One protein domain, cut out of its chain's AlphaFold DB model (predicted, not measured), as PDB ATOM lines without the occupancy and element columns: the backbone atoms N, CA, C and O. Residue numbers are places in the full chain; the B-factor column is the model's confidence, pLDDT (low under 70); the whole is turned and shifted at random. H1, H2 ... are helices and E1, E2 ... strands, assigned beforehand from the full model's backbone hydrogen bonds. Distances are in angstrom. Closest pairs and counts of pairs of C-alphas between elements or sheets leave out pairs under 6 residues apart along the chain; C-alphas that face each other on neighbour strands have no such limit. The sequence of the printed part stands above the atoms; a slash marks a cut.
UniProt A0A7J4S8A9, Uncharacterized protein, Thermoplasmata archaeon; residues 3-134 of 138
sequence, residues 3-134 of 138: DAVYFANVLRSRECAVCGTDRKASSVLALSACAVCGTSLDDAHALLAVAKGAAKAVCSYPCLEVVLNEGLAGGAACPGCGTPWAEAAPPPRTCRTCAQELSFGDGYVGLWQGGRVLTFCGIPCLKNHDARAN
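What this domain is: This is residues 3 to 134 of the 138 residues of an uncharacterized protein of Thermoplasmata archaeon (UniProt A0A7J4S8A9). With little regular structure, a strongly twisted antiparallel sheet, E2 E1 E3 E4, has H2 and H3 over one face, H1 on the other. Named elements H1, E1, E2, H2, E3, E4, H3 hold 52 of 132 printed residues. The domain is mixed and compact, radius of gyration of the C-alphas 14.3 A, spanning 48 by 32 by 27 A.

How they stand to each other: After H1, residues 3 to 10, E1, residues 45 to 51, forms a hairpin with E2, residues 54 to 58; N 49 and O 56 are within hydrogen-bond range, 2.9 A. H2, residues 61 to 70, comes closest to E1 at C-alphas 64 and 49, 6.6 A. E3, residues 108 to 113, forms another with E4, residues 116 to 120; H3, residues 123 to 133, is over both. Every helix O i to N i+4 pair is within range.

Where its parts are: Find C-alpha 3 at (213.472, 234.587, 276.936), C-alpha 133 at (205.963, 251.962, 286.247).

The domain as a whole: Links 11 to 44 and 71 to 107 are long; 51 residues have pLDDT under 70.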
ATOM      1  N   ASP A   3     214.652 234.928 276.135       59.59
ATOM      2  CA  ASP A   3     213.472 234.587 276.936       59.59
ATOM      3  C   ASP A   3     212.560 233.535 276.281       59.59
ATOM      4  O   ASP A   3     211.989 232.691 276.970       59.59
ATOM      5  N   ALA A   4     212.489 233.488 274.948       55.91
ATOM      6  CA  ALA A   4     211.804 232.399 274.249       55.91
ATOM      7  C   ALA A   4     212.539 231.061 274.456       55.91
ATOM      8  O   ALA A   4     211.915 230.019 274.653       55.91
ATOM      9  N   VAL A   5     213.876 231.101 274.473       56.16
ATOM     10  CA  VAL A   5     214.731 229.950 274.801       56.16
ATOM     11  C   VAL A   5     214.622 229.596 276.285       56.16
ATOM     12  O   VAL A   5     214.618 228.419 276.633       56.16
ATOM     13  N   TYR A   6     214.481 230.591 277.162       60.59
ATOM     14  CA  TYR A   6     214.246 230.408 278.588       60.59
ATOM     15  C   TYR A   6     212.954 229.643 278.844       60.59
ATOM     16  O   TYR A   6     213.016 228.578 279.445       60.59
ATOM     17  N   PHE A   7     211.812 230.106 278.328       59.50
ATOM     18  CA  PHE A   7     210.557 229.370 278.475       59.50
ATOM     19  C   PHE A   7     210.635 227.998 277.810       59.50
ATOM     20  O   PHE A   7     210.270 227.008 278.437       59.50
ATOM     21  N   ALA A   8     211.224 227.894 276.615       54.62
ATOM     22  CA  ALA A   8     211.462 226.598 275.986       54.62
ATOM     23  C   ALA A   8     212.319 225.649 276.852       54.62
ATOM     24  O   ALA A   8     212.110 224.444 276.792       54.62
ATOM     25  N   ASN A   9     213.241 226.165 277.677       53.34
ATOM     26  CA  ASN A   9     214.065 225.393 278.617       53.34
ATOM     27  C   ASN A   9     213.393 225.140 279.975       53.34
ATOM     28  O   ASN A   9     213.633 224.097 280.574       53.34
ATOM     29  N   VAL A  10     212.523 226.033 280.455       55.47
ATOM     30  CA  VAL A  10     211.603 225.755 281.577       55.47
ATOM     31  C   VAL A  10     210.676 224.585 281.226       55.47
ATOM     32  O   VAL A  10     210.283 223.800 282.085       55.47
ATOM     33  N   LEU A  11     210.391 224.434 279.934       52.53
ATOM     34  CA  LEU A  11     209.480 223.458 279.348       52.53
ATOM     35  C   LEU A  11     210.228 222.384 278.536       52.53
ATOM     36  O   LEU A  11     209.644 221.786 277.638       52.53
ATOM     37  N   ARG A  12     211.521 222.150 278.831       45.41
ATOM     38  CA  ARG A  12     212.517 221.494 277.945       45.41
ATOM     39  C   ARG A  12     212.089 220.183 277.288       45.41
ATOM     40  O   ARG A  12     212.574 219.857 276.208       45.41
ATOM     41  N   SER A  13     211.195 219.425 277.907       49.88
ATOM     42  CA  SER A  13     210.596 218.252 277.276       49.88
ATOM     43  C   SER A  13     209.441 218.698 276.381       49.88
ATOM     44  O   SER A  13     208.328 218.863 276.866       49.88
ATOM     45  N   ARG A  14     209.728 218.923 275.091       54.38
ATOM     46  CA  ARG A  14     208.722 219.272 274.067       54.38
ATOM     47  C   ARG A  14     207.600 218.235 274.020       54.38
ATOM     48  O   ARG A  14     206.434 218.589 274.002       54.38
ATOM     49  N   GLU A  15     207.980 216.969 274.102       59.78
ATOM     50  CA  GLU A  15     207.093 215.816 274.097       59.78
ATOM     51  C   GLU A  15     207.585 214.836 275.161       59.78
ATOM     52  O   GLU A  15     208.787 214.759 275.451       59.78
ATOM     53  N   CYS A  16     206.669 214.088 275.772       68.62
ATOM     54  CA  CYS A  16     207.076 212.948 276.578       68.62
ATOM     55  C   CYS A  16     207.865 211.988 275.689       68.62
ATOM     56  O   CYS A  16     207.325 211.474 274.715       68.62
ATOM     57  N   ALA A  17     209.118 211.704 276.050       66.69
ATOM     58  CA  ALA A  17     209.965 210.782 275.294       66.69
ATOM     59  C   ALA A  17     209.388 209.352 275.214       66.69
ATOM     60  O   ALA A  17     209.873 208.545 274.429       66.69
ATOM     61  N   VAL A  18     208.377 209.043 276.036       74.44
ATOM     62  CA  VAL A  18     207.717 207.734 276.103       74.44
ATOM     63  C   VAL A  18     206.392 207.720 275.341       74.44
ATOM     64  O   VAL A  18     206.189 206.841 274.512       74.44
ATOM     65  N   CYS A  19     205.479 208.662 275.603       75.88
ATOM     66  CA  CYS A  19     204.125 208.630 275.026       75.88
ATOM     67  C   CYS A  19     203.802 209.780 274.061       75.88
ATOM     68  O   CYS A  19     202.669 209.877 273.599       75.88
ATOM     69  N   GLY A  20     204.747 210.685 273.797       70.56
ATOM     70  CA  GLY A  20     204.547 211.805 272.874       70.56
ATOM     71  C   GLY A  20     203.591 212.898 273.366       70.56
ATOM     72  O   GLY A  20     203.282 213.807 272.609       70.56
ATOM     73  N   THR A  21     203.105 212.851 274.617       71.00
ATOM     74  CA  THR A  21     202.245 213.919 275.163       71.00
ATOM     75  C   THR A  21     202.973 215.262 275.115       71.00
ATOM     76  O   THR A  21     204.057 215.394 275.691       71.00
ATOM     77  N   ASP A  22     202.365 216.242 274.446       65.94
ATOM     78  CA  ASP A  22     202.926 217.581 274.277       65.94
ATOM     79  C   ASP A  22     202.804 218.388 275.575       65.94
ATOM     80  O   ASP A  22     201.718 218.603 276.119       65.94
ATOM     81  N   ARG A  23     203.948 218.856 276.073       63.34
ATOM     82  CA  ARG A  23     204.029 219.686 277.278       63.34
ATOM     83  C   ARG A  23     203.707 221.160 276.993       63.34
ATOM     84  O   ARG A  23     203.408 221.903 277.929       63.34
ATOM     85  N   LYS A  24     203.749 221.606 275.728       52.06
ATOM     86  CA  LYS A  24     203.482 222.998 275.320       52.06
ATOM     87  C   LYS A  24     202.041 223.434 275.505       52.06
ATOM     88  O   LYS A  24     201.833 224.634 275.681       52.06
ATOM     89  N   ALA A  25     201.073 222.520 275.521       51.75
ATOM     90  CA  ALA A  25     199.690 222.874 275.846       51.75
ATOM     91  C   ALA A  25     199.594 223.593 277.210       51.75
ATOM     92  O   ALA A  25     198.717 224.423 277.415       51.75
ATOM     93  N   SER A  26     200.555 223.349 278.107       49.19
ATOM     94  CA  SER A  26     200.640 223.970 279.431       49.19
ATOM     95  C   SER A  26     201.587 225.176 279.498       49.19
ATOM     96  O   SER A  26     201.912 225.616 280.600       49.19
ATOM     97  N   SER A  27     202.083 225.682 278.361       49.34
ATOM     98  CA  SER A  27     203.082 226.756 278.297       49.34
ATOM     99  C   SER A  27     202.518 228.125 277.925       49.34
ATOM    100  O   SER A  27     201.818 228.266 276.928       49.34
ATOM    101  N   VAL A  28     202.915 229.129 278.712       50.72
ATOM    102  CA  VAL A  28     202.575 230.570 278.689       50.72
ATOM    103  C   VAL A  28     202.168 231.206 277.354       50.72
ATOM    104  O   VAL A  28     201.300 232.067 277.370       50.72
ATOM    105  N   LEU A  29     202.785 230.858 276.224       49.41
ATOM    106  CA  LEU A  29     202.564 231.552 274.941       49.41
ATOM    107  C   LEU A  29     201.911 230.674 273.868       49.41
ATOM    108  O   LEU A  29     201.743 231.115 272.737       49.41
ATOM    109  N   ALA A  30     201.588 229.418 274.178       47.25
ATOM    110  CA  ALA A  30     200.931 228.534 273.215       47.25
ATOM    111  C   ALA A  30     199.417 228.775 273.156       47.25
ATOM    112  O   ALA A  30     198.794 228.587 272.114       47.25
ATOM    113  N   LEU A  31     198.836 229.189 274.281       54.34
ATOM    114  CA  LEU A  31     197.434 229.541 274.399       54.34
ATOM    115  C   LEU A  31     197.386 231.052 274.561       54.34
ATOM    116  O   LEU A  31     197.758 231.569 275.610       54.34
ATOM    117  N   SER A  32     196.930 231.761 273.533       68.50
ATOM    118  CA  SER A  32     196.648 233.202 273.571       68.50
ATOM    119  C   SER A  32     195.445 233.501 274.484       68.50
ATOM    120  O   SER A  32     194.554 234.249 274.100       68.50
ATOM    121  N   ALA A  33     195.354 232.848 275.649       79.25
ATOM    122  CA  ALA A  33     194.213 232.807 276.552       79.25
ATOM    123  C   ALA A  33     194.653 232.604 278.014       79.25
ATOM    124  O   ALA A  33     195.592 231.869 278.316       79.25
ATOM    125  N   CYS A  34     193.940 233.248 278.936       83.19
ATOM    126  CA  CYS A  34     194.151 233.158 280.374       83.19
ATOM    127  C   CYS A  34     193.879 231.735 280.875       83.19
ATOM    128  O   CYS A  34     192.799 231.193 280.647       83.19
ATOM    129  N   ALA A  35     194.810 231.172 281.648       80.56
ATOM    130  CA  ALA A  35     194.702 229.813 282.183       80.56
ATOM    131  C   ALA A  35     193.537 229.594 283.173       80.56
ATOM    132  O   ALA A  35     193.261 228.450 283.519       80.56
ATOM    133  N   VAL A  36     192.889 230.667 283.648       85.25
ATOM    134  CA  VAL A  36     191.769 230.605 284.607       85.25
ATOM    135  C   VAL A  36     190.434 230.881 283.921       85.25
ATOM    136  O   VAL A  36     189.518 230.074 284.003       85.25
ATOM    137  N   CYS A  37     190.309 232.020 283.238       86.62
ATOM    138  CA  CYS A  37     189.031 232.476 282.682       86.62
ATOM    139  C   CYS A  37     188.915 232.337 281.157       86.62
ATOM    140  O   CYS A  37     187.867 232.656 280.604       86.62
ATOM    141  N   GLY A  38     189.972 231.907 280.461       84.25
ATOM    142  CA  GLY A  38     189.972 231.738 279.005       84.25
ATOM    143  C   GLY A  38     190.002 233.037 278.191       84.25
ATOM    144  O   GLY A  38     190.072 232.969 276.967       84.25
ATOM    145  N   THR A  39     189.981 234.213 278.831       85.62
ATOM    146  CA  THR A  39     190.080 235.510 278.143       85.62
ATOM    147  C   THR A  39     191.341 235.585 277.301       85.62
ATOM    148  O   THR A  39     192.419 235.260 277.801       85.62
ATOM    149  N   SER A  40     191.222 236.061 276.061       82.19
ATOM    150  CA  SER A  40     192.375 236.230 275.183       82.19
ATOM    151  C   SER A  40     193.436 237.136 275.804       82.19
ATOM    152  O   SER A  40     193.113 238.178 276.376       82.19
ATOM    153  N   LEU A  41     194.695 236.720 275.717       76.56
ATOM    154  CA  LEU A  41     195.829 237.480 276.236       76.56
ATOM    155  C   LEU A  41     196.453 238.313 275.123       76.56
ATOM    156  O   LEU A  41     196.541 237.866 273.983       76.56
ATOM    157  N   ASP A  42     196.886 239.515 275.484       70.94
ATOM    158  CA  ASP A  42     197.706 240.351 274.619       70.94
ATOM    159  C   ASP A  42     199.163 239.881 274.716       70.94
ATOM    160  O   ASP A  42     199.754 239.858 275.800       70.94
ATOM    161  N   ASP A  43     199.761 239.536 273.576       65.62
ATOM    162  CA  ASP A  43     201.168 239.142 273.478       65.62
ATOM    163  C   ASP A  43     202.127 240.266 273.919       65.62
ATOM    164  O   ASP A  43     203.312 240.017 274.166       65.62
ATOM    165  N   ALA A  44     201.643 241.508 274.040       68.75
ATOM    166  CA  ALA A  44     202.404 242.630 274.571       68.75
ATOM    167  C   ALA A  44     202.507 242.627 276.105       68.75
ATOM    168  O   ALA A  44     203.497 243.155 276.630       68.75
ATOM    169  N   HIS A  45     201.519 242.065 276.818       76.06
ATOM    170  CA  HIS A  45     201.433 242.148 278.276       76.06
ATOM    171  C   HIS A  45     200.656 240.980 278.908       76.06
ATOM    172  O   HIS A  45     199.436 240.886 278.785       76.06
ATOM    173  N   ALA A  46     201.348 240.128 279.672       83.81
ATOM    174  CA  ALA A  46     200.715 239.026 280.404       83.81
ATOM    175  C   ALA A  46     201.393 238.755 281.752       83.81
ATOM    176  O   ALA A  46     202.619 238.812 281.871       83.81
ATOM    177  N   LEU A  47     200.597 238.398 282.763       88.38
ATOM    178  CA  LEU A  47     201.109 237.956 284.058       88.38
ATOM    179  C   LEU A  47     201.385 236.460 284.027       88.38
ATOM    180  O   LEU A  47     200.598 235.684 283.484       88.38
ATOM    181  N   LEU A  48     202.492 236.047 284.633       86.56
ATOM    182  CA  LEU A  48     202.978 234.677 284.579       86.56
ATOM    183  C   LEU A  48     203.109 234.094 285.977       86.56
ATOM    184  O   LEU A  48     203.699 234.706 286.865       86.56
ATOM    185  N   ALA A  49     202.639 232.869 286.137       85.81
ATOM    186  CA  ALA A  49     202.998 232.010 287.252       85.81
ATOM    187  C   ALA A  49     204.005 230.975 286.745       85.81
ATOM    188  O   ALA A  49     203.738 230.309 285.741       85.81
ATOM    189  N   VAL A  50     205.159 230.849 287.401       79.81
ATOM    190  CA  VAL A  50     206.239 229.958 286.964       79.81
ATOM    191  C   VAL A  50     206.691 229.068 288.115       79.81
ATOM    192  O   VAL A  50     206.957 229.541 289.214       79.81
ATOM    193  N   ALA A  51     206.801 227.771 287.850       74.88
ATOM    194  CA  ALA A  51     207.324 226.781 288.788       74.88
ATOM    195  C   ALA A  51     208.060 225.671 288.032       74.88
ATOM    196  O   ALA A  51     208.086 225.642 286.795       74.88
ATOM    197  N   LYS A  52     208.672 224.734 288.766       69.75
ATOM    198  CA  LYS A  52     209.329 223.560 288.179       69.75
ATOM    199  C   LYS A  52     208.368 222.831 287.233       69.75
ATOM    200  O   LYS A  52     207.421 222.174 287.654       69.75
ATOM    201  N   GLY A  53     208.646 222.936 285.935       63.69
ATOM    202  CA  GLY A  53     207.944 222.183 284.906       63.69
ATOM    203  C   GLY A  53     206.597 222.732 284.433       63.69
ATOM    204  O   GLY A  53     205.950 222.054 283.630       63.69
ATOM    205  N   ALA A  54     206.189 223.920 284.886       69.44
ATOM    206  CA  ALA A  54     204.996 224.612 284.408       69.44
ATOM    207  C   ALA A  54     205.192 226.126 284.391       69.44
ATOM    208  O   ALA A  54     205.823 226.709 285.273       69.44
ATOM    209  N   ALA A  55     204.578 226.764 283.402       75.69
ATOM    210  CA  ALA A  55     204.455 228.205 283.359       75.69
ATOM    211  C   ALA A  55     203.090 228.555 282.749       75.69
ATOM    212  O   ALA A  55     202.821 228.188 281.607       75.69
ATOM    213  N   LYS A  56     202.231 229.238 283.510       78.81
ATOM    214  CA  LYS A  56     200.865 229.605 283.104       78.81
ATOM    215  C   LYS A  56     200.746 231.116 282.940       78.81
ATOM    216  O   LYS A  56     201.244 231.863 283.781       78.81
ATOM    217  N   ALA A  57     200.066 231.542 281.881       82.94
ATOM    218  CA  ALA A  57     199.747 232.942 281.631       82.94
ATOM    219  C   ALA A  57     198.339 233.275 282.129       82.94
ATOM    220  O   ALA A  57     197.410 232.477 281.976       82.94
ATOM    221  N   VAL A  58     198.170 234.456 282.713       86.69
ATOM    222  CA  VAL A  58     196.889 234.943 283.227       86.69
ATOM    223  C   VAL A  58     196.709 236.431 282.943       86.69
ATOM    224  O   VAL A  58     197.673 237.183 282.810       86.69
ATOM    225  N   CYS A  59     195.452 236.862 282.860       87.62
ATOM    226  CA  CYS A  59     195.098 238.228 282.468       87.62
ATOM    227  C   CYS A  59     195.058 239.228 283.634       87.62
ATOM    228  O   CYS A  59     194.891 240.421 283.407       87.62
ATOM    229  N   SER A  60     195.112 238.765 284.887       89.81
ATOM    230  CA  SER A  60     194.895 239.626 286.051       89.81
ATOM    231  C   SER A  60     195.509 239.057 287.329       89.81
ATOM    232  O   SER A  60     195.733 237.850 287.438       89.81
ATOM    233  N   TYR A  61     195.742 239.927 288.316       91.75
ATOM    234  CA  TYR A  61     196.232 239.529 289.639       91.75
ATOM    235  C   TYR A  61     195.333 238.505 290.349       91.75
ATOM    236  O   TYR A  61     195.885 237.534 290.856       91.75
ATOM    237  N   PRO A  62     193.990 238.629 290.349       92.50
ATOM    238  CA  PRO A  62     193.135 237.590 290.922       92.50
ATOM    239  C   PRO A  62     193.323 236.224 290.253       92.50
ATOM    240  O   PRO A  62     193.420 235.210 290.933       92.50
ATOM    241  N   CYS A  63     193.446 236.181 288.921       88.75
ATOM    242  CA  CYS A  63     193.728 234.926 288.215       88.75
ATOM    243  C   CYS A  63     195.119 234.375 288.566       88.75
ATOM    244  O   CYS A  63     195.302 233.163 288.648       88.75
ATOM    245  N   LEU A  64     196.096 235.254 288.797       89.12
ATOM    246  CA  LEU A  64     197.430 234.859 289.241       89.12
ATOM    247  C   LEU A  64     197.395 234.229 290.637       89.12
ATOM    248  O   LEU A  64     198.003 233.185 290.843       89.12
ATOM    249  N   GLU A  65     196.648 234.824 291.566       90.25
ATOM    250  CA  GLU A  65     196.446 234.290 292.919       90.25
ATOM    251  C   GLU A  65     195.780 232.911 292.884       90.25
ATOM    252  O   GLU A  65     196.250 231.999 293.561       90.25
ATOM    253  N   VAL A  66     194.754 232.723 292.046       87.75
ATOM    254  CA  VAL A  66     194.108 231.412 291.840       87.75
ATOM    255  C   VAL A  66     195.127 230.363 291.397       87.75
ATOM    256  O   VAL A  66     195.251 229.326 292.041       87.75
ATOM    257  N   VAL A  67     195.922 230.648 290.359       83.88
ATOM    258  CA  VAL A  67     196.922 229.692 289.853       83.88
ATOM    259  C   VAL A  67     197.985 229.349 290.898       83.88
ATOM    260  O   VAL A  67     198.424 228.200 290.967       83.88
ATOM    261  N   LEU A  68     198.423 230.325 291.696       84.25
ATOM    262  CA  LEU A  68     199.408 230.087 292.751       84.25
ATOM    263  C   LEU A  68     198.827 229.241 293.892       84.25
ATOM    264  O   LEU A  68     199.516 228.354 294.385       84.25
ATOM    265  N   ASN A  69     197.568 229.478 294.271       84.12
ATOM    266  CA  ASN A  69     196.891 228.747 295.344       84.12
ATOM    267  C   ASN A  69     196.520 227.311 294.947       84.12
ATOM    268  O   ASN A  69     196.653 226.396 295.754       84.12
ATOM    269  N   GLU A  70     196.075 227.101 293.709       79.44
ATOM    270  CA  GLU A  70     195.760 225.767 293.175       79.44
ATOM    271  C   GLU A  70     197.020 224.945 292.872       79.44
ATOM    272  O   GLU A  70     196.962 223.724 292.710       79.44
ATOM    273  N   GLY A  71     198.171 225.614 292.807       68.12
ATOM    274  CA  GLY A  71     199.428 225.028 292.393       68.12
ATOM    275  C   GLY A  71     199.557 224.961 290.871       68.12
ATOM    276  O   GLY A  71     198.628 224.677 290.106       68.12
ATOM    277  N   LEU A  72     200.777 225.197 290.397       66.31
ATOM    278  CA  LEU A  72     201.105 225.043 288.989       66.31
ATOM    279  C   LEU A  72     201.153 223.556 288.630       66.31
ATOM    280  O   LEU A  72     202.157 222.872 288.825       66.31
ATOM    281  N   ALA A  73     200.055 223.062 288.059       51.75
ATOM    282  CA  ALA A  73     199.996 221.745 287.439       51.75
ATOM    283  C   ALA A  73     200.927 221.685 286.211       51.75
ATOM    284  O   ALA A  73     200.542 222.010 285.090       51.75
ATOM    285  N   GLY A  74     202.179 221.298 286.449       55.06
ATOM    286  CA  GLY A  74     203.136 220.832 285.436       55.06
ATOM    287  C   GLY A  74     203.661 219.431 285.719       55.06
ATOM    288  O   GLY A  74     204.142 218.770 284.800       55.06
ATOM    289  N   GLY A  75     203.521 218.993 286.979       55.22
ATOM    290  CA  GLY A  75     203.943 217.694 287.482       55.22
ATOM    291  C   GLY A  75     205.455 217.472 287.382       55.22
ATOM    292  O   GLY A  75     206.137 217.951 286.479       55.22
ATOM    293  N   ALA A  76     206.003 216.657 288.280       64.06
ATOM    294  CA  ALA A  76     207.313 216.054 288.032       64.06
ATOM    295  C   ALA A  76     207.253 215.025 286.882       64.06
ATOM    296  O   ALA A  76     208.297 214.576 286.421       64.06
ATOM    297  N   ALA A  77     206.050 214.667 286.416       68.81
ATOM    298  CA  ALA A  77     205.784 213.578 285.490       68.81
ATOM    299  C   ALA A  77     204.758 213.938 284.404       68.81
ATOM    300  O   ALA A  77     203.923 214.829 284.569       68.81
ATOM    301  N   CYS A  78     204.827 213.213 283.289       71.69
ATOM    302  CA  CYS A  78     203.908 213.292 282.165       71.69
ATOM    303  C   CYS A  78     202.489 212.871 282.584       71.69
ATOM    304  O   CYS A  78     202.327 211.772 283.115       71.69
ATOM    305  N   PRO A  79     201.446 213.674 282.299       66.56
ATOM    306  CA  PRO A  79     200.072 213.321 282.650       66.56
ATOM    307  C   PRO A  79     199.528 212.131 281.845       66.56
ATOM    308  O   PRO A  79     198.611 211.462 282.304       66.56
ATOM    309  N   GLY A  80     200.089 211.846 280.664       72.56
ATOM    310  CA  GLY A  80     199.648 210.737 279.816       72.56
ATOM    311  C   GLY A  80     200.200 209.365 280.220       72.56
ATOM    312  O   GLY A  80     199.528 208.362 280.013       72.56
ATOM    313  N   CYS A  81     201.413 209.291 280.780       76.00
ATOM    314  CA  CYS A  81     202.080 208.007 281.062       76.00
ATOM    315  C   CYS A  81     202.825 207.939 282.403       76.00
ATOM    316  O   CYS A  81     203.457 206.928 282.698       76.00
ATOM    317  N   GLY A  82     202.815 209.007 283.205       73.75
ATOM    318  CA  GLY A  82     203.478 209.054 284.510       73.75
ATOM    319  C   GLY A  82     205.009 209.100 284.465       73.75
ATOM    320  O   GLY A  82     205.644 209.156 285.516       73.75
ATOM    321  N   THR A  83     205.632 209.102 283.281       77.25
ATOM    322  CA  THR A  83     207.094 209.187 283.161       77.25
ATOM    323  C   THR A  83     207.598 210.534 283.678       77.25
ATOM    324  O   THR A  83     207.055 211.560 283.259       77.25
ATOM    325  N   PRO A  84     208.644 210.570 284.525       73.12
ATOM    326  CA  PRO A  84     209.233 211.816 284.983       73.12
ATOM    327  C   PRO A  84     209.671 212.680 283.807       73.12
ATOM    328  O   PRO A  84     210.295 212.205 282.856       73.12
ATOM    329  N   TRP A  85     209.362 213.965 283.873       69.62
ATOM    330  CA  TRP A  85     209.923 214.915 282.935       69.62
ATOM    331  C   TRP A  85     211.423 215.074 283.184       69.62
ATOM    332  O   TRP A  85     211.871 215.056 284.330       69.62
ATOM    333  N   ALA A  86     212.195 215.299 282.118       63.38
ATOM    334  CA  ALA A  86     213.591 215.693 282.273       63.38
ATOM    335  C   ALA A  86     213.668 216.984 283.104       63.38
ATOM    336  O   ALA A  86     212.852 217.897 282.912       63.38
ATOM    337  N   GLU A  87     214.629 217.061 284.027       60.53
ATOM    338  CA  GLU A  87     214.782 218.246 284.865       60.53
ATOM    339  C   GLU A  87     215.055 219.481 284.003       60.53
ATOM    340  O   GLU A  87     215.979 219.530 283.185       60.53
ATOM    341  N   ALA A  88     214.217 220.498 284.188       60.44
ATOM    342  CA  ALA A  88     214.482 221.815 283.653       60.44
ATOM    343  C   ALA A  88     215.596 222.447 284.501       60.44
ATOM    344  O   ALA A  88     215.427 222.615 285.707       60.44
ATOM    345  N   ALA A  89     216.707 222.818 283.864       61.31
ATOM    346  CA  ALA A  89     217.787 223.605 284.467       61.31
ATOM    347  C   ALA A  89     217.907 224.970 283.761       61.31
ATOM    348  O   ALA A  89     218.890 225.236 283.067       61.31
ATOM    349  N   PRO A  90     216.861 225.811 283.821       64.88
ATOM    350  CA  PRO A  90     216.925 227.170 283.301       64.88
ATOM    351  C   PRO A  90     217.969 227.992 284.079       64.88
ATOM    352  O   PRO A  90     218.225 227.707 285.251       64.88
ATOM    353  N   PRO A  91     218.562 229.024 283.454       66.81
ATOM    354  CA  PRO A  91     219.501 229.899 284.140       66.81
ATOM    355  C   PRO A  91     218.835 230.567 285.356       66.81
ATOM    356  O   PRO A  91     217.630 230.864 285.300       66.81
ATOM    357  N   PRO A  92     219.601 230.820 286.433       71.62
ATOM    358  CA  PRO A  92     219.086 231.506 287.609       71.62
ATOM    359  C   PRO A  92     218.533 232.876 287.217       71.62
ATOM    360  O   PRO A  92     219.031 233.547 286.309       71.62
ATOM    361  N   ARG A  93     217.467 233.287 287.902       82.00
ATOM    362  CA  ARG A  93     216.878 234.618 287.760       82.00
ATOM    363  C   ARG A  93     216.921 235.328 289.096       82.00
ATOM    364  O   ARG A  93     217.016 234.695 290.140       82.00
ATOM    365  N   THR A  94     216.806 236.642 289.051       87.50
ATOM    366  CA  THR A  94     216.688 237.473 290.242       87.50
ATOM    367  C   THR A  94     215.351 238.197 290.235       87.50
ATOM    368  O   THR A  94     214.761 238.479 289.187       87.50
ATOM    369  N   CYS A  95     214.836 238.480 291.426       88.12
ATOM    370  CA  CYS A  95     213.687 239.344 291.589       88.12
ATOM    371  C   CYS A  95     214.067 240.748 291.120       88.12
ATOM    372  O   CYS A  95     214.969 241.369 291.677       88.12
ATOM    373  N   ARG A  96     213.339 241.288 290.143       88.56
ATOM    374  CA  ARG A  96     213.601 242.631 289.614       88.56
ATOM    375  C   ARG A  96     213.446 243.734 290.670       88.56
ATOM    376  O   ARG A  96     214.041 244.797 290.529       88.56
ATOM    377  N   THR A  97     212.660 243.484 291.716       88.00
ATOM    378  CA  THR A  97     212.347 244.476 292.754       88.00
ATOM    379  C   THR A  97     213.314 244.430 293.938       88.00
ATOM    380  O   THR A  97     213.684 245.485 294.444       88.00
ATOM    381  N   CYS A  98     213.728 243.241 294.391       87.81
ATOM    382  CA  CYS A  98     214.563 243.083 295.594       87.81
ATOM    383  C   CYS A  98     215.902 242.366 295.357       87.81
ATOM    384  O   CYS A  98     216.612 242.094 296.317       87.81
ATOM    385  N   ALA A  99     216.237 242.035 294.106       88.00
ATOM    386  CA  ALA A  99     217.448 241.317 293.693       88.00
ATOM    387  C   ALA A  99     217.637 239.899 294.274       88.00
ATOM    388  O   ALA A  99     218.627 239.250 293.954       88.00
ATOM    389  N   GLN A 100     216.683 239.384 295.058       87.44
ATOM    390  CA  GLN A 100     216.710 238.018 295.588       87.44
ATOM    391  C   GLN A 100     216.821 236.984 294.459       87.44
ATOM    392  O   GLN A 100     216.100 237.080 293.464       87.44
ATOM    393  N   GLU A 101     217.680 235.980 294.629       86.62
ATOM    394  CA  GLU A 101     217.761 234.840 293.714       86.62
ATOM    395  C   GLU A 101     216.451 234.044 293.709       86.62
ATOM    396  O   GLU A 101     215.846 233.780 294.750       86.62
ATOM    397  N   LEU A 102     215.991 233.684 292.515       81.50
ATOM    398  CA  LEU A 102     214.741 232.973 292.294       81.50
ATOM    399  C   LEU A 102     215.027 231.512 291.972       81.50
ATOM    400  O   LEU A 102     215.688 231.191 290.980       81.50
ATOM    401  N   SER A 103     214.466 230.635 292.796       74.50
ATOM    402  CA  SER A 103     214.464 229.195 292.582       74.50
ATOM    403  C   SER A 103     213.184 228.766 291.874       74.50
ATOM    404  O   SER A 103     212.084 229.210 292.196       74.50
ATOM    405  N   PHE A 104     213.311 227.838 290.929       68.38
ATOM    406  CA  PHE A 104     212.152 227.193 290.309       68.38
ATOM    407  C   PHE A 104     211.395 226.265 291.257       68.38
ATOM    408  O   PHE A 104     210.219 225.996 291.014       68.38
ATOM    409  N   GLY A 105     212.073 225.749 292.288       68.06
ATOM    410  CA  GLY A 105     211.457 224.883 293.290       68.06
ATOM    411  C   GLY A 105     210.426 225.629 294.128       68.06
ATOM    412  O   GLY A 105     209.345 225.103 294.362       68.06
ATOM    413  N   ASP A 106     210.736 226.875 294.483       69.25
ATOM    414  CA  ASP A 106     209.869 227.718 295.313       69.25
ATOM    415  C   ASP A 106     208.744 228.381 294.502       69.25
ATOM    416  O   ASP A 106     207.762 228.864 295.060       69.25
ATOM    417  N   GLY A 107     208.874 228.373 293.172       76.50
ATOM    418  CA  GLY A 107     207.995 229.105 292.273       76.50
ATOM    419  C   GLY A 107     208.208 230.616 292.366       76.50
ATOM    420  O   GLY A 107     208.693 231.164 293.353       76.50
ATOM    421  N   TYR A 108     207.879 231.319 291.292       85.00
ATOM    422  CA  TYR A 108     207.945 232.776 291.249       85.00
ATOM    423  C   TYR A 108     206.951 233.309 290.216       85.00
ATOM    424  O   TYR A 108     206.359 232.557 289.436       85.00
ATOM    425  N   VAL A 109     206.746 234.625 290.209       89.06
ATOM    426  CA  VAL A 109     205.850 235.276 289.246       89.06
ATOM    427  C   VAL A 109     206.647 236.051 288.212       89.06
ATOM    428  O   VAL A 109     207.768 236.498 288.460       89.06
ATOM    429  N   GLY A 110     206.068 236.213 287.033       89.06
ATOM    430  CA  GLY A 110     206.663 236.974 285.953       89.06
ATOM    431  C   GLY A 110     205.688 237.962 285.338       89.06
ATOM    432  O   GLY A 110     204.474 237.830 285.468       89.06
ATOM    433  N   LEU A 111     206.247 238.933 284.635       87.69
ATOM    434  CA  LEU A 111     205.538 239.821 283.735       87.69
ATOM    435  C   LEU A 111     206.164 239.676 282.352       87.69
ATOM    436  O   LEU A 111     207.361 239.916 282.183       87.69
ATOM    437  N   TRP A 112     205.366 239.264 281.374       84.00
ATOM    438  CA  TRP A 112     205.739 239.324 279.971       84.00
ATOM    439  C   TRP A 112     205.486 240.738 279.459       84.00
ATOM    440  O   TRP A 112     204.358 241.216 279.528       84.00
ATOM    441  N   GLN A 113     206.527 241.409 278.972       79.88
ATOM    442  CA  GLN A 113     206.435 242.767 278.450       79.88
ATOM    443  C   GLN A 113     207.404 242.945 277.281       79.88
ATOM    444  O   GLN A 113     208.616 242.773 277.437       79.88
ATOM    445  N   GLY A 114     206.881 243.302 276.105       74.31
ATOM    446  CA  GLY A 114     207.710 243.644 274.941       74.31
ATOM    447  C   GLY A 114     208.688 242.537 274.516       74.31
ATOM    448  O   GLY A 114     209.837 242.820 274.180       74.31
ATOM    449  N   GLY A 115     208.260 241.271 274.584       72.88
ATOM    450  CA  GLY A 115     209.081 240.115 274.202       72.88
ATOM    451  C   GLY A 115     210.095 239.656 275.255       72.88
ATOM    452  O   GLY A 115     210.971 238.845 274.944       72.88
ATOM    453  N   ARG A 116     210.014 240.182 276.483       76.62
ATOM    454  CA  ARG A 116     210.899 239.831 277.602       76.62
ATOM    455  C   ARG A 116     210.095 239.417 278.821       76.62
ATOM    456  O   ARG A 116     209.001 239.933 279.041       76.62
ATOM    457  N   VAL A 117     210.666 238.536 279.644       80.69
ATOM    458  CA  VAL A 117     210.111 238.249 280.972       80.69
ATOM    459  C   VAL A 117     210.856 239.014 282.052       80.69
ATOM    460  O   VAL A 117     212.083 238.995 282.141       80.69
ATOM    461  N   LEU A 118     210.083 239.666 282.906       87.56
ATOM    462  CA  LEU A 118     210.536 240.272 284.144       87.56
ATOM    463  C   LEU A 118     210.109 239.363 285.283       87.56
ATOM    464  O   LEU A 118     208.941 239.004 285.358       87.56
ATOM    465  N   THR A 119     211.031 238.969 286.151       89.25
ATOM    466  CA  THR A 119     210.768 237.977 287.199       89.25
ATOM    467  C   THR A 119     210.730 238.610 288.582       89.25
ATOM    468  O   THR A 119     211.502 239.520 288.884       89.25
ATOM    469  N   PHE A 120     209.849 238.112 289.444       91.38
ATOM    470  CA  PHE A 120     209.618 238.631 290.789       91.38
ATOM    471  C   PHE A 120     209.395 237.477 291.761       91.38
ATOM    472  O   PHE A 120     208.722 236.509 291.423       91.38
ATOM    473  N   CYS A 121     209.886 237.598 292.996       88.75
ATOM    474  CA  CYS A 121     209.716 236.561 294.024       88.75
ATOM    475  C   CYS A 121     208.255 236.336 294.450       88.75
ATOM    476  O   CYS A 121     207.953 235.347 295.103       88.75
ATOM    477  N   GLY A 122     207.339 237.230 294.075       88.94
ATOM    478  CA  GLY A 122     205.915 237.067 294.328       88.94
ATOM    479  C   GLY A 122     205.097 238.283 293.908       88.94
ATOM    480  O   GLY A 122     205.638 239.316 293.495       88.94
ATOM    481  N   ILE A 123     203.778 238.161 294.064       90.12
ATOM    482  CA  ILE A 123     202.796 239.198 293.721       90.12
ATOM    483  C   ILE A 123     203.114 240.567 294.344       90.12
ATOM    484  O   ILE A 123     203.001 241.557 293.623       90.12
ATOM    485  N   PRO A 124     203.554 240.689 295.614       90.31
ATOM    486  CA  PRO A 124     203.863 242.001 296.189       90.31
ATOM    487  C   PRO A 124     204.976 242.748 295.439       90.31
ATOM    488  O   PRO A 124     204.865 243.948 295.194       90.31
ATOM    489  N   CYS A 125     206.031 242.040 295.023       89.56
ATOM    490  CA  CYS A 125     207.139 242.642 294.281       89.56
ATOM    491  C   CYS A 125     206.740 243.051 292.861       89.56
ATOM    492  O   CYS A 125     207.224 244.074 292.378       89.56
ATOM    493  N   LEU A 126     205.859 242.273 292.232       90.69
ATOM    494  CA  LEU A 126     205.269 242.581 290.934       90.69
ATOM    495  C   LEU A 126     204.335 243.805 291.025       90.69
ATOM    496  O   LEU A 126     204.527 244.763 290.286       90.69
ATOM    497  N   LYS A 127     203.422 243.852 292.007       90.12
ATOM    498  CA  LYS A 127     202.543 245.017 292.242       90.12
ATOM    499  C   LYS A 127     203.342 246.297 292.495       90.12
ATOM    500  O   LYS A 127     203.003 247.350 291.965       90.12
ATOM    501  N   ASN A 128     204.425 246.214 293.273       88.12
ATOM    502  CA  ASN A 128     205.317 247.358 293.498       88.12
ATOM    503  C   ASN A 128     206.026 247.810 292.208       88.12
ATOM    504  O   ASN A 128     206.262 249.001 292.026       88.12
ATOM    505  N   HIS A 129     206.368 246.882 291.308       87.62
ATOM    506  CA  HIS A 129     206.928 247.229 290.003       87.62
ATOM    507  C   HIS A 129     205.912 247.978 289.134       87.62
ATOM    508  O   HIS A 129     206.234 249.061 288.649       87.62
ATOM    509  N   ASP A 130     204.687 247.462 289.011       84.75
ATOM    510  CA  ASP A 130     203.619 248.100 288.228       84.75
ATOM    511  C   ASP A 130     203.247 249.482 288.774       84.75
ATOM    512  O   ASP A 130     203.083 250.430 288.008       84.75
ATOM    513  N   ALA A 131     203.183 249.629 290.101       82.75
ATOM    514  CA  ALA A 131     202.908 250.913 290.741       82.75
ATOM    515  C   ALA A 131     203.976 251.967 290.408       82.75
ATOM    516  O   ALA A 131     203.644 253.115 290.141       82.75
ATOM    517  N   ARG A 132     205.258 251.576 290.380       76.56
ATOM    518  CA  ARG A 132     206.376 252.469 290.017       76.56
ATOM    519  C   ARG A 132     206.465 252.742 288.519       76.56
ATOM    520  O   ARG A 132     206.976 253.783 288.123       76.56
ATOM    521  N   ALA A 133     206.011 251.804 287.694       66.50
ATOM    522  CA  ALA A 133     205.963 251.962 286.247       66.50
ATOM    523  C   ALA A 133     204.827 252.896 285.788       66.50
ATOM    524  O   ALA A 133     204.836 253.316 284.633       66.50
ATOM    525  N   ASN A 134     203.880 253.240 286.670       50.22
ATOM    526  CA  ASN A 134     202.786 254.164 286.391       50.22
ATOM    527  C   ASN A 134     203.128 255.592 286.888       50.22
ATOM    528  O   ASN A 134     203.013 255.866 288.082       50.22
TER     529      ASN A 134